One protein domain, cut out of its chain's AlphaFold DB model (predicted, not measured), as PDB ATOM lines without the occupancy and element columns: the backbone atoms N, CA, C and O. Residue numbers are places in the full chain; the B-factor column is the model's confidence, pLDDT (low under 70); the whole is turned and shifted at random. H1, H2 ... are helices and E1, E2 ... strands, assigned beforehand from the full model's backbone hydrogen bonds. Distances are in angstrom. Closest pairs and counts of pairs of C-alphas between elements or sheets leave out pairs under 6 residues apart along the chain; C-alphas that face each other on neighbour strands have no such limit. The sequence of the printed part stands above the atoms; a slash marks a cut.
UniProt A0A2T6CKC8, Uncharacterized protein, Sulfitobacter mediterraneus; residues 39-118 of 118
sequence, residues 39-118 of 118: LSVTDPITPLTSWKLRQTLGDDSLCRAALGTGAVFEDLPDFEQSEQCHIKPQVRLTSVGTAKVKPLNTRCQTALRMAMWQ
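AT A GLANCE: This is residues 39 to 118 of the 118 residues of an uncharacterized protein of Sulfitobacter mediterraneus (UniProt A0A2T6CKC8). A small, twisted sheet of three strands, E1, E4 and E5, has helices H2 and H3 side by side over one face, with H1 beyond them, farther from the sheet. The little hairpin of E2 and E3 makes one end of the longest axis, and the loop at residues 43 to 46 lies toward the other. Among the 80 printed residues you meet, in order, H1, H2, E1, E2, E3, E4, E5 and H3, three named helices and five named strands, a mixed class. The three-strand sheet has the order E1, E4, E5 and the second sheet is E2, E3, both antiparallel; the whole is compact, with a radius of gyration of the C-alphas of 12.5 A and spans of 39 by 26 by 16 A.

IN THESE COORDINATES: Start at Leu 39 and pass on to C-alpha 49 at (12.721, 31.692, -52.976), where H1 begins; it runs over residues 49 to 57, 11.9 A. H2 follows at residues 60 to 67, 10.5 A. Next come E1, residues 71 to 75, 12.3 A, then E2, residues 79 to 82, and E3, residues 85 to 87. E4, residues 90 to 96, measures 16.5 A, and E5, residues 99 to 107, 18.9 A, bending by 83 degrees at residue 102. H3, residues 108 to 115, 10.2 A, ends at C-alpha 115, (12.867, 19.292, -48.886).

HOW THE PARTS SIT: Begin at E4, the inner strand. Beside it E1 is antiparallel, with N 74 and O 92 2.9 A apart, within hydrogen-bond range. On its other side E5 forms a hairpin with it, N 93 and O 104 at 2.9 A. This sheet and its helices make two layers, helices on one face of a sheet: H2 and H3 lie on the same face, over E4 and along the strands, at heights over the sheet of 9.9 A and 8.8 A. They touch, the C-alphas of Leu 67 and Leu 112 being closest at 5.3 A, and run the same way at a shallow tilt of 19 degrees. H1 is not on the sheet; it touches H2 only at the corner by their link, with the C-alphas of Thr 56 and Leu 62 closest at 5.2 A. In the hairpin of E2 and E3, N 87 and O 79 are 2.8 A apart. E3 runs on into E4 across a break of 2 residues, at 54 degrees. In H1, H2 and H3 every O i to N i+4 pair is within hydrogen-bond range.

THE WHOLE: The two C-alphas farthest apart, those of Pro 44 and Ser 82, are 38.7 A from each other. The printed part has no cut, and each link between named elements is tight. Mean pLDDT of the printed part is 95.7; look at residue 118, the chain's last, for the one value under 70.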
ATOM      1  N   LEU A  39      15.381  31.500 -45.228       97.75
ATOM      2  CA  LEU A  39      14.522  30.560 -45.938       97.75
ATOM      3  C   LEU A  39      13.839  29.618 -44.936       97.75
ATOM      4  O   LEU A  39      14.496  29.101 -44.035       97.75
ATOM      5  N   SER A  40      12.557  29.340 -45.159       97.19
ATOM      6  CA  SER A  40      11.846  28.231 -44.530       97.19
ATOM      7  C   SER A  40      11.306  27.294 -45.610       97.19
ATOM      8  O   SER A  40      10.754  27.755 -46.606       97.19
ATOM      9  N   VAL A  41      11.443  25.984 -45.404       96.88
ATOM     10  CA  VAL A  41      10.867  24.939 -46.268       96.88
ATOM     11  C   VAL A  41       9.336  25.009 -46.302       96.88
ATOM     12  O   VAL A  41       8.732  24.683 -47.316       96.88
ATOM     13  N   THR A  42       8.697  25.455 -45.220       95.75
ATOM     14  CA  THR A  42       7.230  25.518 -45.111       95.75
ATOM     15  C   THR A  42       6.621  26.793 -45.687       95.75
ATOM     16  O   THR A  42       5.399  26.940 -45.681       95.75
ATOM     17  N   ASP A  43       7.444  27.747 -46.125       96.00
ATOM     18  CA  ASP A  43       6.955  29.009 -46.670       96.00
ATOM     19  C   ASP A  43       6.416  28.824 -48.100       96.00
ATOM     20  O   ASP A  43       6.986  28.065 -48.888       96.00
ATOM     21  N   PRO A  44       5.373  29.577 -48.504       95.50
ATOM     22  CA  PRO A  44       4.939  29.610 -49.895       95.50
ATOM     23  C   PRO A  44       6.071  30.037 -50.838       95.50
ATOM     24  O   PRO A  44       6.825  30.971 -50.545       95.50
ATOM     25  N   ILE A  45       6.146  29.404 -52.010       95.44
ATOM     26  CA  ILE A  45       7.127  29.760 -53.040       95.44
ATOM     27  C   ILE A  45       6.846  31.172 -53.570       95.44
ATOM     28  O   ILE A  45       5.722  31.518 -53.932       95.44
ATOM     29  N   THR A  46       7.896  31.987 -53.646       96.12
ATOM     30  CA  THR A  46       7.873  33.356 -54.173       96.12
ATOM     31  C   THR A  46       9.006  33.551 -55.186       96.12
ATOM     32  O   THR A  46       9.932  32.736 -55.241       96.12
ATOM     33  N   PRO A  47       9.026  34.665 -55.942       96.31
ATOM     34  CA  PRO A  47      10.173  35.012 -56.782       96.31
ATOM     35  C   PRO A  47      11.506  35.124 -56.016       96.31
ATOM     36  O   PRO A  47      12.567  34.938 -56.609       96.31
ATOM     37  N   LEU A  48      11.474  35.391 -54.700       96.38
ATOM     38  CA  LEU A  48      12.679  35.454 -53.862       96.38
ATOM     39  C   LEU A  48      13.189  34.076 -53.425       96.38
ATOM     40  O   LEU A  48      14.351  33.969 -53.034       96.38
ATOM     41  N   THR A  49      12.368  33.023 -53.496       96.94
ATOM     42  CA  THR A  49      12.721  31.692 -52.976       96.94
ATOM     43  C   THR A  49      13.999  31.149 -53.610       96.94
ATOM     44  O   THR A  49      14.880  30.684 -52.895       96.94
ATOM     45  N   SER A  50      14.164  31.276 -54.929       96.19
ATOM     46  CA  SER A  50      15.371  30.813 -55.630       96.19
ATOM     47  C   SER A  50      16.642  31.541 -55.183       96.19
ATOM     48  O   SER A  50      17.710  30.932 -55.087       96.19
ATOM     49  N   TRP A  51      16.540  32.843 -54.901       96.69
ATOM     50  CA  TRP A  51      17.660  33.636 -54.396       96.69
ATOM     51  C   TRP A  51      17.998  33.250 -52.949       96.69
ATOM     52  O   TRP A  51      19.154  32.931 -52.663       96.69
ATOM     53  N   LYS A  52      16.985  33.158 -52.076       97.62
ATOM     54  CA  LYS A  52      17.145  32.716 -50.683       97.62
ATOM     55  C   LYS A  52      17.740  31.316 -50.592       97.62
ATOM     56  O   LYS A  52      18.656  31.091 -49.807       97.62
ATOM     57  N   LEU A  53      17.269  30.387 -51.423       97.81
ATOM     58  CA  LEU A  53      17.795  29.026 -51.492       97.81
ATOM     59  C   LEU A  53      19.264  29.024 -51.908       97.81
ATOM     60  O   LEU A  53      20.070  28.366 -51.262       97.81
ATOM     61  N   ARG A  54      19.652  29.801 -52.925       97.25
ATOM     62  CA  ARG A  54      21.059  29.900 -53.337       97.25
ATOM     63  C   ARG A  54      21.958  30.408 -52.209       97.25
ATOM     64  O   ARG A  54      23.010  29.818 -51.989       97.25
ATOM     65  N   GLN A  55      21.540  31.459 -51.504       97.00
ATOM     66  CA  GLN A  55      22.273  31.984 -50.349       97.00
ATOM     67  C   GLN A  55      22.374  30.936 -49.233       97.00
ATOM     68  O   GLN A  55      23.457  30.677 -48.726       97.00
ATOM     69  N   THR A  56      21.253  30.292 -48.906       97.88
ATOM     70  CA  THR A  56      21.154  29.276 -47.848       97.88
ATOM     71  C   THR A  56      22.044  28.067 -48.127       97.88
ATOM     72  O   THR A  56      22.655  27.522 -47.222       97.88
ATOM     73  N   LEU A  57      22.160  27.644 -49.387       97.38
ATOM     74  CA  LEU A  57      22.990  26.502 -49.773       97.38
ATOM     75  C   LEU A  57      24.498  26.784 -49.714       97.38
ATOM     76  O   LEU A  57      25.278  25.832 -49.722       97.38
ATOM     77  N   GLY A  58      24.895  28.059 -49.698       96.69
ATOM     78  CA  GLY A  58      26.288  28.483 -49.568       96.69
ATOM     79  C   GLY A  58      26.790  28.542 -48.125       96.69
ATOM     80  O   GLY A  58      27.979  28.767 -47.930       96.69
ATOM     81  N   ASP A  59      25.916  28.344 -47.134       97.62
ATOM     82  CA  ASP A  59      26.255  28.390 -45.710       97.62
ATOM     83  C   ASP A  59      25.666  27.176 -44.979       97.62
ATOM     84  O   ASP A  59      24.458  26.934 -44.981       97.62
ATOM     85  N   ASP A  60      26.530  26.400 -44.332       96.62
ATOM     86  CA  ASP A  60      26.149  25.140 -43.697       96.62
ATOM     87  C   ASP A  60      25.194  25.326 -42.511       96.62
ATOM     88  O   ASP A  60      24.326  24.483 -42.266       96.62
ATOM     89  N   SER A  61      25.335  26.432 -41.777       96.62
ATOM     90  CA  SER A  61      24.477  26.751 -40.639       96.62
ATOM     91  C   SER A  61      23.088  27.175 -41.104       96.62
ATOM     92  O   SER A  61      22.089  26.667 -40.590       96.62
ATOM     93  N   LEU A  62      23.016  28.021 -42.138       97.75
ATOM     94  CA  LEU A  62      21.750  28.426 -42.746       97.75
ATOM     95  C   LEU A  62      21.042  27.232 -43.381       97.75
ATOM     96  O   LEU A  62      19.827  27.105 -43.244       97.75
ATOM     97  N   CYS A  63      21.790  26.334 -44.026       98.12
ATOM     98  CA  CYS A  63      21.237  25.119 -44.604       98.12
ATOM     99  C   CYS A  63      20.526  24.257 -43.555       98.12
ATOM    100  O   CYS A  63      19.362  23.904 -43.751       98.12
ATOM    101  N   ARG A  64      21.194  23.947 -42.433       97.81
ATOM    102  CA  ARG A  64      20.598  23.134 -41.359       97.81
ATOM    103  C   ARG A  64      19.399  23.830 -40.723       97.81
ATOM    104  O   ARG A  64      18.381  23.186 -40.487       97.81
ATOM    105  N   ALA A  65      19.500  25.142 -40.503       98.06
ATOM    106  CA  ALA A  65      18.408  25.938 -39.957       98.06
ATOM    107  C   ALA A  65      17.163  25.893 -40.858       98.06
ATOM    108  O   ALA A  65      16.069  25.627 -40.368       98.06
ATOM    109  N   ALA A  66      17.330  26.090 -42.169       98.06
ATOM    110  CA  ALA A  66      16.231  26.023 -43.131       98.06
ATOM    111  C   ALA A  66      15.668  24.600 -43.264       98.06
ATOM    112  O   ALA A  66      14.455  24.424 -43.284       98.06
ATOM    113  N   LEU A  67      16.531  23.577 -43.313       97.94
ATOM    114  CA  LEU A  67      16.101  22.177 -43.381       97.94
ATOM    115  C   LEU A  67      15.218  21.811 -42.178       97.94
ATOM    116  O   LEU A  67      14.187  21.163 -42.345       97.94
ATOM    117  N   GLY A  68      15.577  22.289 -40.983       97.81
ATOM    118  CA  GLY A  68      14.840  22.032 -39.746       97.81
ATOM    119  C   GLY A  68      13.447  22.651 -39.681       97.81
ATOM    120  O   GLY A  68      12.672  22.271 -38.806       97.81
ATOM    121  N   THR A  69      13.085  23.560 -40.590       97.75
ATOM    122  CA  THR A  69      11.728  24.121 -40.590       97.75
ATOM    123  C   THR A  69      10.697  23.193 -41.230       97.75
ATOM    124  O   THR A  69       9.510  23.348 -40.959       97.75
ATOM    125  N   GLY A  70      11.120  22.220 -42.046       96.44
ATOM    126  CA  GLY A  70      10.203  21.345 -42.786       96.44
ATOM    127  C   GLY A  70      10.676  19.907 -42.984       96.44
ATOM    128  O   GLY A  70      10.048  19.166 -43.738       96.44
ATOM    129  N   ALA A  71      11.757  19.484 -42.334       97.50
ATOM    130  CA  ALA A  71      12.256  18.115 -42.394       97.50
ATOM    131  C   ALA A  71      12.673  17.606 -41.012       97.50
ATOM    132  O   ALA A  71      12.997  18.382 -40.116       97.50
ATOM    133  N   VAL A  72      12.698  16.280 -40.858       97.69
ATOM    134  CA  VAL A  72      13.279  15.616 -39.684       97.69
ATOM    135  C   VAL A  72      14.603  15.004 -40.105       97.69
ATOM    136  O   VAL A  72      14.653  14.185 -41.032       97.69
ATOM    137  N   PHE A  73      15.669  15.422 -39.431       97.94
ATOM    138  CA  PHE A  73      17.019  14.953 -39.688       97.94
ATOM    139  C   PHE A  73      17.864  14.924 -38.412       97.94
ATOM    140  O   PHE A  73      17.537  15.575 -37.422       97.94
ATOM    141  N   GLU A  74      18.962  14.179 -38.468       98.12
ATOM    142  CA  GLU A  74      20.015  14.166 -37.451       98.12
ATOM    143  C   GLU A  74      21.318  14.688 -38.063       98.12
ATOM    144  O   GLU A  74      21.661  14.329 -39.195       98.12
ATOM    145  N   ASP A  75      22.059  15.504 -37.317       97.38
ATOM    146  CA  ASP A  75      23.427  15.869 -37.682       97.38
ATOM    147  C   ASP A  75      24.360  14.678 -37.465       97.38
ATOM    148  O   ASP A  75      24.310  14.005 -36.432       97.38
ATOM    149  N   LEU A  76      25.220  14.418 -38.447       97.25
ATOM    150  CA  LEU A  76      26.236  13.378 -38.365       97.25
ATOM    151  C   LEU A  76      27.634  13.989 -38.446       97.25
ATOM    152  O   LEU A  76      27.800  15.066 -39.023       97.25
ATOM    153  N   PRO A  77      28.655  13.300 -37.909       96.00
ATOM    154  CA  PRO A  77      30.034  13.634 -38.217       96.00
ATOM    155  C   PRO A  77      30.257  13.635 -39.727       96.00
ATOM    156  O   PRO A  77      29.708  12.799 -40.444       96.00
ATOM    157  N   ASP A  78      31.096  14.549 -40.196       95.31
ATOM    158  CA  ASP A  78      31.496  14.588 -41.593       95.31
ATOM    159  C   ASP A  78      32.073  13.238 -42.037       95.31
ATOM    160  O   ASP A  78      32.894  12.625 -41.351       95.31
ATOM    161  N   PHE A  79      31.648  12.785 -43.216       94.75
ATOM    162  CA  PHE A  79      32.205  11.592 -43.838       94.75
ATOM    163  C   PHE A  79      33.247  12.010 -44.867       94.75
ATOM    164  O   PHE A  79      32.930  12.721 -45.821       94.75
ATOM    165  N   GLU A  80      34.480  11.549 -44.698       95.62
ATOM    166  CA  GLU A  80      35.594  11.885 -45.575       95.62
ATOM    167  C   GLU A  80      36.429  10.645 -45.873       95.62
ATOM    168  O   GLU A  80      37.022  10.045 -44.979       95.62
ATOM    169  N   GLN A  81      36.457  10.263 -47.148       94.62
ATOM    170  CA  GLN A  81      37.345   9.223 -47.656       94.62
ATOM    171  C   GLN A  81      38.510   9.836 -48.445       94.62
ATOM    172  O   GLN A  81      39.623   9.316 -48.408       94.62
ATOM    173  N   SER A  82      38.253  10.933 -49.163       94.69
ATOM    174  CA  SER A  82      39.251  11.750 -49.859       94.69
ATOM    175  C   SER A  82      38.705  13.156 -50.133       94.69
ATOM    176  O   SER A  82      37.503  13.397 -50.002       94.69
ATOM    177  N   GLU A  83      39.560  14.060 -50.616       91.06
ATOM    178  CA  GLU A  83      39.163  15.411 -51.049       91.06
ATOM    179  C   GLU A  83      38.033  15.399 -52.095       91.06
ATOM    180  O   GLU A  83      37.195  16.291 -52.131       91.06
ATOM    181  N   GLN A  84      37.959  14.366 -52.936       93.12
ATOM    182  CA  GLN A  84      36.938  14.218 -53.975       93.12
ATOM    183  C   GLN A  84      35.739  13.366 -53.528       93.12
ATOM    184  O   GLN A  84      34.690  13.407 -54.169       93.12
ATOM    185  N   CYS A  85      35.875  12.592 -52.447       93.56
ATOM    186  CA  CYS A  85      34.845  11.704 -51.914       93.56
ATOM    187  C   CYS A  85      34.562  12.056 -50.450       93.56
ATOM    188  O   CYS A  85      35.096  11.444 -49.518       93.56
ATOM    189  N   HIS A  86      33.717  13.067 -50.253       93.19
ATOM    190  CA  HIS A  86      33.313  13.520 -48.929       93.19
ATOM    191  C   HIS A  86      31.852  13.992 -48.895       93.19
ATOM    192  O   HIS A  86      31.282  14.474 -49.878       93.19
ATOM    193  N   ILE A  87      31.251  13.900 -47.713       95.00
ATOM    194  CA  ILE A  87      29.916  14.399 -47.394       95.00
ATOM    195  C   ILE A  87      30.084  15.361 -46.224       95.00
ATOM    196  O   ILE A  87      30.208  14.936 -45.079       95.00
ATOM    197  N   LYS A  88      30.115  16.655 -46.551       93.00
ATOM    198  CA  LYS A  88      30.293  17.759 -45.606       93.00
ATOM    199  C   LYS A  88      29.345  18.905 -45.979       93.00
ATOM    200  O   LYS A  88      29.366  19.307 -47.149       93.00
ATOM    201  N   PRO A  89      28.499  19.407 -45.068       93.62
ATOM    202  CA  PRO A  89      28.143  18.822 -43.777       93.62
ATOM    203  C   PRO A  89      27.226  17.604 -43.969       93.62
ATOM    204  O   PRO A  89      26.292  17.653 -44.783       93.62
ATOM    205  N   GLN A  90      27.474  16.516 -43.237       97.31
ATOM    206  CA  GLN A  90      26.640  15.311 -43.305       97.31
ATOM    207  C   GLN A  90      25.390  15.411 -42.418       97.31
ATOM    208  O   GLN A  90      25.457  15.780 -41.250       97.31
ATOM    209  N   VAL A  91      24.245  15.005 -42.969       98.00
ATOM    210  CA  VAL A  91      22.981  14.840 -42.241       98.00
ATOM    211  C   VAL A  91      22.341  13.495 -42.573       98.00
ATOM    212  O   VAL A  91      22.534  12.955 -43.667       98.00
ATOM    213  N   ARG A  92      21.540  12.969 -41.649       98.19
ATOM    214  CA  ARG A  92      20.667  11.810 -41.852       98.19
ATOM    215  C   ARG A  92      19.221  12.265 -41.936       98.19
ATOM    216  O   ARG A  92      18.628  12.606 -40.924       98.19
ATOM    217  N   LEU A  93      18.651  12.244 -43.134       97.69
ATOM    218  CA  LEU A  93      17.271  12.642 -43.394       97.69
ATOM    219  C   LEU A  93      16.316  11.454 -43.210       97.69
ATOM    220  O   LEU A  93      16.555  10.386 -43.777       97.69
ATOM    221  N   THR A  94      15.220  11.641 -42.471       97.62
ATOM    222  CA  THR A  94      14.204  10.592 -42.238       97.62
ATOM    223  C   THR A  94      12.806  10.978 -42.708       97.62
ATOM    224  O   THR A  94      11.993  10.110 -43.028       97.62
ATOM    225  N   SER A  95      12.500  12.270 -42.781       96.19
ATOM    226  CA  SER A  95      11.251  12.745 -43.371       96.19
ATOM    227  C   SER A  95      11.391  14.155 -43.905       96.19
ATOM    228  O   SER A  95      12.236  14.930 -43.461       96.19
ATOM    229  N   VAL A  96      10.502  14.485 -44.826       94.88
ATOM    230  CA  VAL A  96      10.310  15.829 -45.343       94.88
ATOM    231  C   VAL A  96       8.815  16.086 -45.375       94.88
ATOM    232  O   VAL A  96       8.084  15.239 -45.878       94.88
ATOM    233  N   GLY A  97       8.363  17.216 -44.834       90.06
ATOM    234  CA  GLY A  97       6.952  17.563 -44.757       90.06
ATOM    235  C   GLY A  97       6.150  16.419 -44.142       90.06
ATOM    236  O   GLY A  97       6.406  15.997 -43.014       90.06
ATOM    237  N   THR A  98       5.203  15.885 -44.910       91.44
ATOM    238  CA  THR A  98       4.397  14.719 -44.503       91.44
ATOM    239  C   THR A  98       4.948  13.388 -45.023       91.44
ATOM    240  O   THR A  98       4.517  12.321 -44.580       91.44
ATOM    241  N   ALA A  99       5.924  13.422 -45.933       92.69
ATOM    242  CA  ALA A  99       6.516  12.239 -46.532       92.69
ATOM    243  C   ALA A  99       7.620  11.645 -45.645       92.69
ATOM    244  O   ALA A  99       8.591  12.304 -45.266       92.69
ATOM    245  N   LYS A 100       7.516  10.343 -45.370       94.50
ATOM    246  CA  LYS A 100       8.611   9.570 -44.773       94.50
ATOM    247  C   LYS A 100       9.535   9.063 -45.870       94.50
ATOM    248  O   LYS A 100       9.069   8.571 -46.895       94.50
ATOM    249  N   VAL A 101      10.836   9.133 -45.625       92.44
ATOM    250  CA  VAL A 101      11.854   8.568 -46.512       92.44
ATOM    251  C   VAL A 101      12.629   7.486 -45.774       92.44
ATOM    252  O   VAL A 101      12.737   7.499 -44.548       92.44
ATOM    253  N   LYS A 102      13.185   6.520 -46.511       95.12
ATOM    254  CA  LYS A 102      14.188   5.622 -45.928       95.12
ATOM    255  C   LYS A 102      15.358   6.488 -45.429       95.12
ATOM    256  O   LYS A 102      15.744   7.387 -46.179       95.12
ATOM    257  N   PRO A 103      15.923   6.231 -44.230       96.00
ATOM    258  CA  PRO A 103      17.025   7.028 -43.701       96.00
ATOM    259  C   PRO A 103      18.130   7.221 -44.739       96.00
ATOM    260  O   PRO A 103      18.693   6.247 -45.248       96.00
ATOM    261  N   LEU A 104      18.395   8.482 -45.069       95.19
ATOM    262  CA  LEU A 104      19.313   8.882 -46.126       95.19
ATOM    263  C   LEU A 104      20.424   9.747 -45.539       95.19
ATOM    264  O   LEU A 104      20.179  10.879 -45.128       95.19
ATOM    265  N   ASN A 105      21.651   9.232 -45.558       97.25
ATOM    266  CA  ASN A 105      22.836  10.011 -45.214       97.25
ATOM    267  C   ASN A 105      23.277  10.804 -46.447       97.25
ATOM    268  O   ASN A 105      23.622  10.222 -47.476       97.25
ATOM    269  N   THR A 106      23.253  12.129 -46.368       96.81
ATOM    270  CA  THR A 106      23.618  12.995 -47.491       96.81
ATOM    271  C   THR A 106      24.132  14.347 -47.005       96.81
ATOM    272  O   THR A 106      24.189  14.610 -45.808       96.81
ATOM    273  N   ARG A 107      24.541  15.211 -47.938       97.25
ATOM    274  CA  ARG A 107      24.892  16.601 -47.632       97.25
ATOM    275  C   ARG A 107      23.633  17.377 -47.257       97.25
ATOM    276  O   ARG A 107      22.604  17.199 -47.916       97.25
ATOM    277  N   CYS A 108      23.727  18.306 -46.305       97.81
ATOM    278  CA  CYS A 108      22.603  19.192 -45.971       97.81
ATOM    279  C   CYS A 108      21.993  19.844 -47.225       97.81
ATOM    280  O   CYS A 108      20.779  19.856 -47.407       97.81
ATOM    281  N   GLN A 109      22.835  20.301 -48.156       97.69
ATOM    282  CA  GLN A 109      22.414  20.960 -49.393       97.69
ATOM    283  C   GLN A 109      21.564  20.064 -50.305       97.69
ATOM    284  O   GLN A 109      20.722  20.560 -51.060       97.69
ATOM    285  N   THR A 110      21.809  18.755 -50.283       97.06
ATOM    286  CA  THR A 110      21.027  17.775 -51.039       97.06
ATOM    287  C   THR A 110      19.702  17.516 -50.333       97.06
ATOM    288  O   THR A 110      18.657  17.580 -50.978       97.06
ATOM    289  N   ALA A 111      19.730  17.313 -49.012       97.50
ATOM    290  CA  ALA A 111      18.525  17.142 -48.203       97.50
ATOM    291  C   ALA A 111      17.579  18.351 -48.323       97.50
ATOM    292  O   ALA A 111      16.390  18.169 -48.561       97.50
ATOM    293  N   LEU A 112      18.105  19.579 -48.268       97.81
ATOM    294  CA  LEU A 112      17.310  20.802 -48.399       97.81
ATOM    295  C   LEU A 112      16.649  20.925 -49.778       97.81
ATOM    296  O   LEU A 112      15.495  21.326 -49.869       97.81
ATOM    297  N   ARG A 113      17.330  20.537 -50.863       96.31
ATOM    298  CA  ARG A 113      16.715  20.531 -52.203       96.31
ATOM    299  C   ARG A 113      15.599  19.503 -52.332       96.31
ATOM    300  O   ARG A 113      14.594  19.805 -52.961       96.31
ATOM    301  N   MET A 114      15.767  18.318 -51.738       94.69
ATOM    302  CA  MET A 114      14.664  17.358 -51.637       94.69
ATOM    303  C   MET A 114      13.519  17.947 -50.813       94.69
ATOM    304  O   MET A 114      12.357  17.738 -51.148       94.69
ATOM    305  N   ALA A 115      13.855  18.718 -49.773       95.69
ATOM    306  CA  ALA A 115      12.867  19.292 -48.886       95.69
ATOM    307  C   ALA A 115      11.962  20.334 -49.546       95.69
ATOM    308  O   ALA A 115      10.759  20.351 -49.312       95.69
ATOM    309  N   MET A 116      12.536  21.143 -50.432       94.38
ATOM    310  CA  MET A 116      11.826  22.182 -51.181       94.38
ATOM    311  C   MET A 116      10.885  21.652 -52.279       94.38
ATOM    312  O   MET A 116      10.198  22.454 -52.903       94.38
ATOM    313  N   TRP A 117      10.880  20.345 -52.566       86.31
ATOM    314  CA  TRP A 117      10.081  19.738 -53.644       86.31
ATOM    315  C   TRP A 117       8.760  19.104 -53.169       86.31
ATOM    316  O   TRP A 117       8.109  18.415 -53.956       86.31
ATOM    317  N   GLN A 118       8.409  19.284 -51.890       65.44
ATOM    318  CA  GLN A 118       7.142  18.836 -51.292       65.44
ATOM    319  C   GLN A 118       5.950  19.685 -51.723       65.44
ATOM    320  O   GLN A 118       6.144  20.890 -51.995       65.44
TER     321      GLN A 118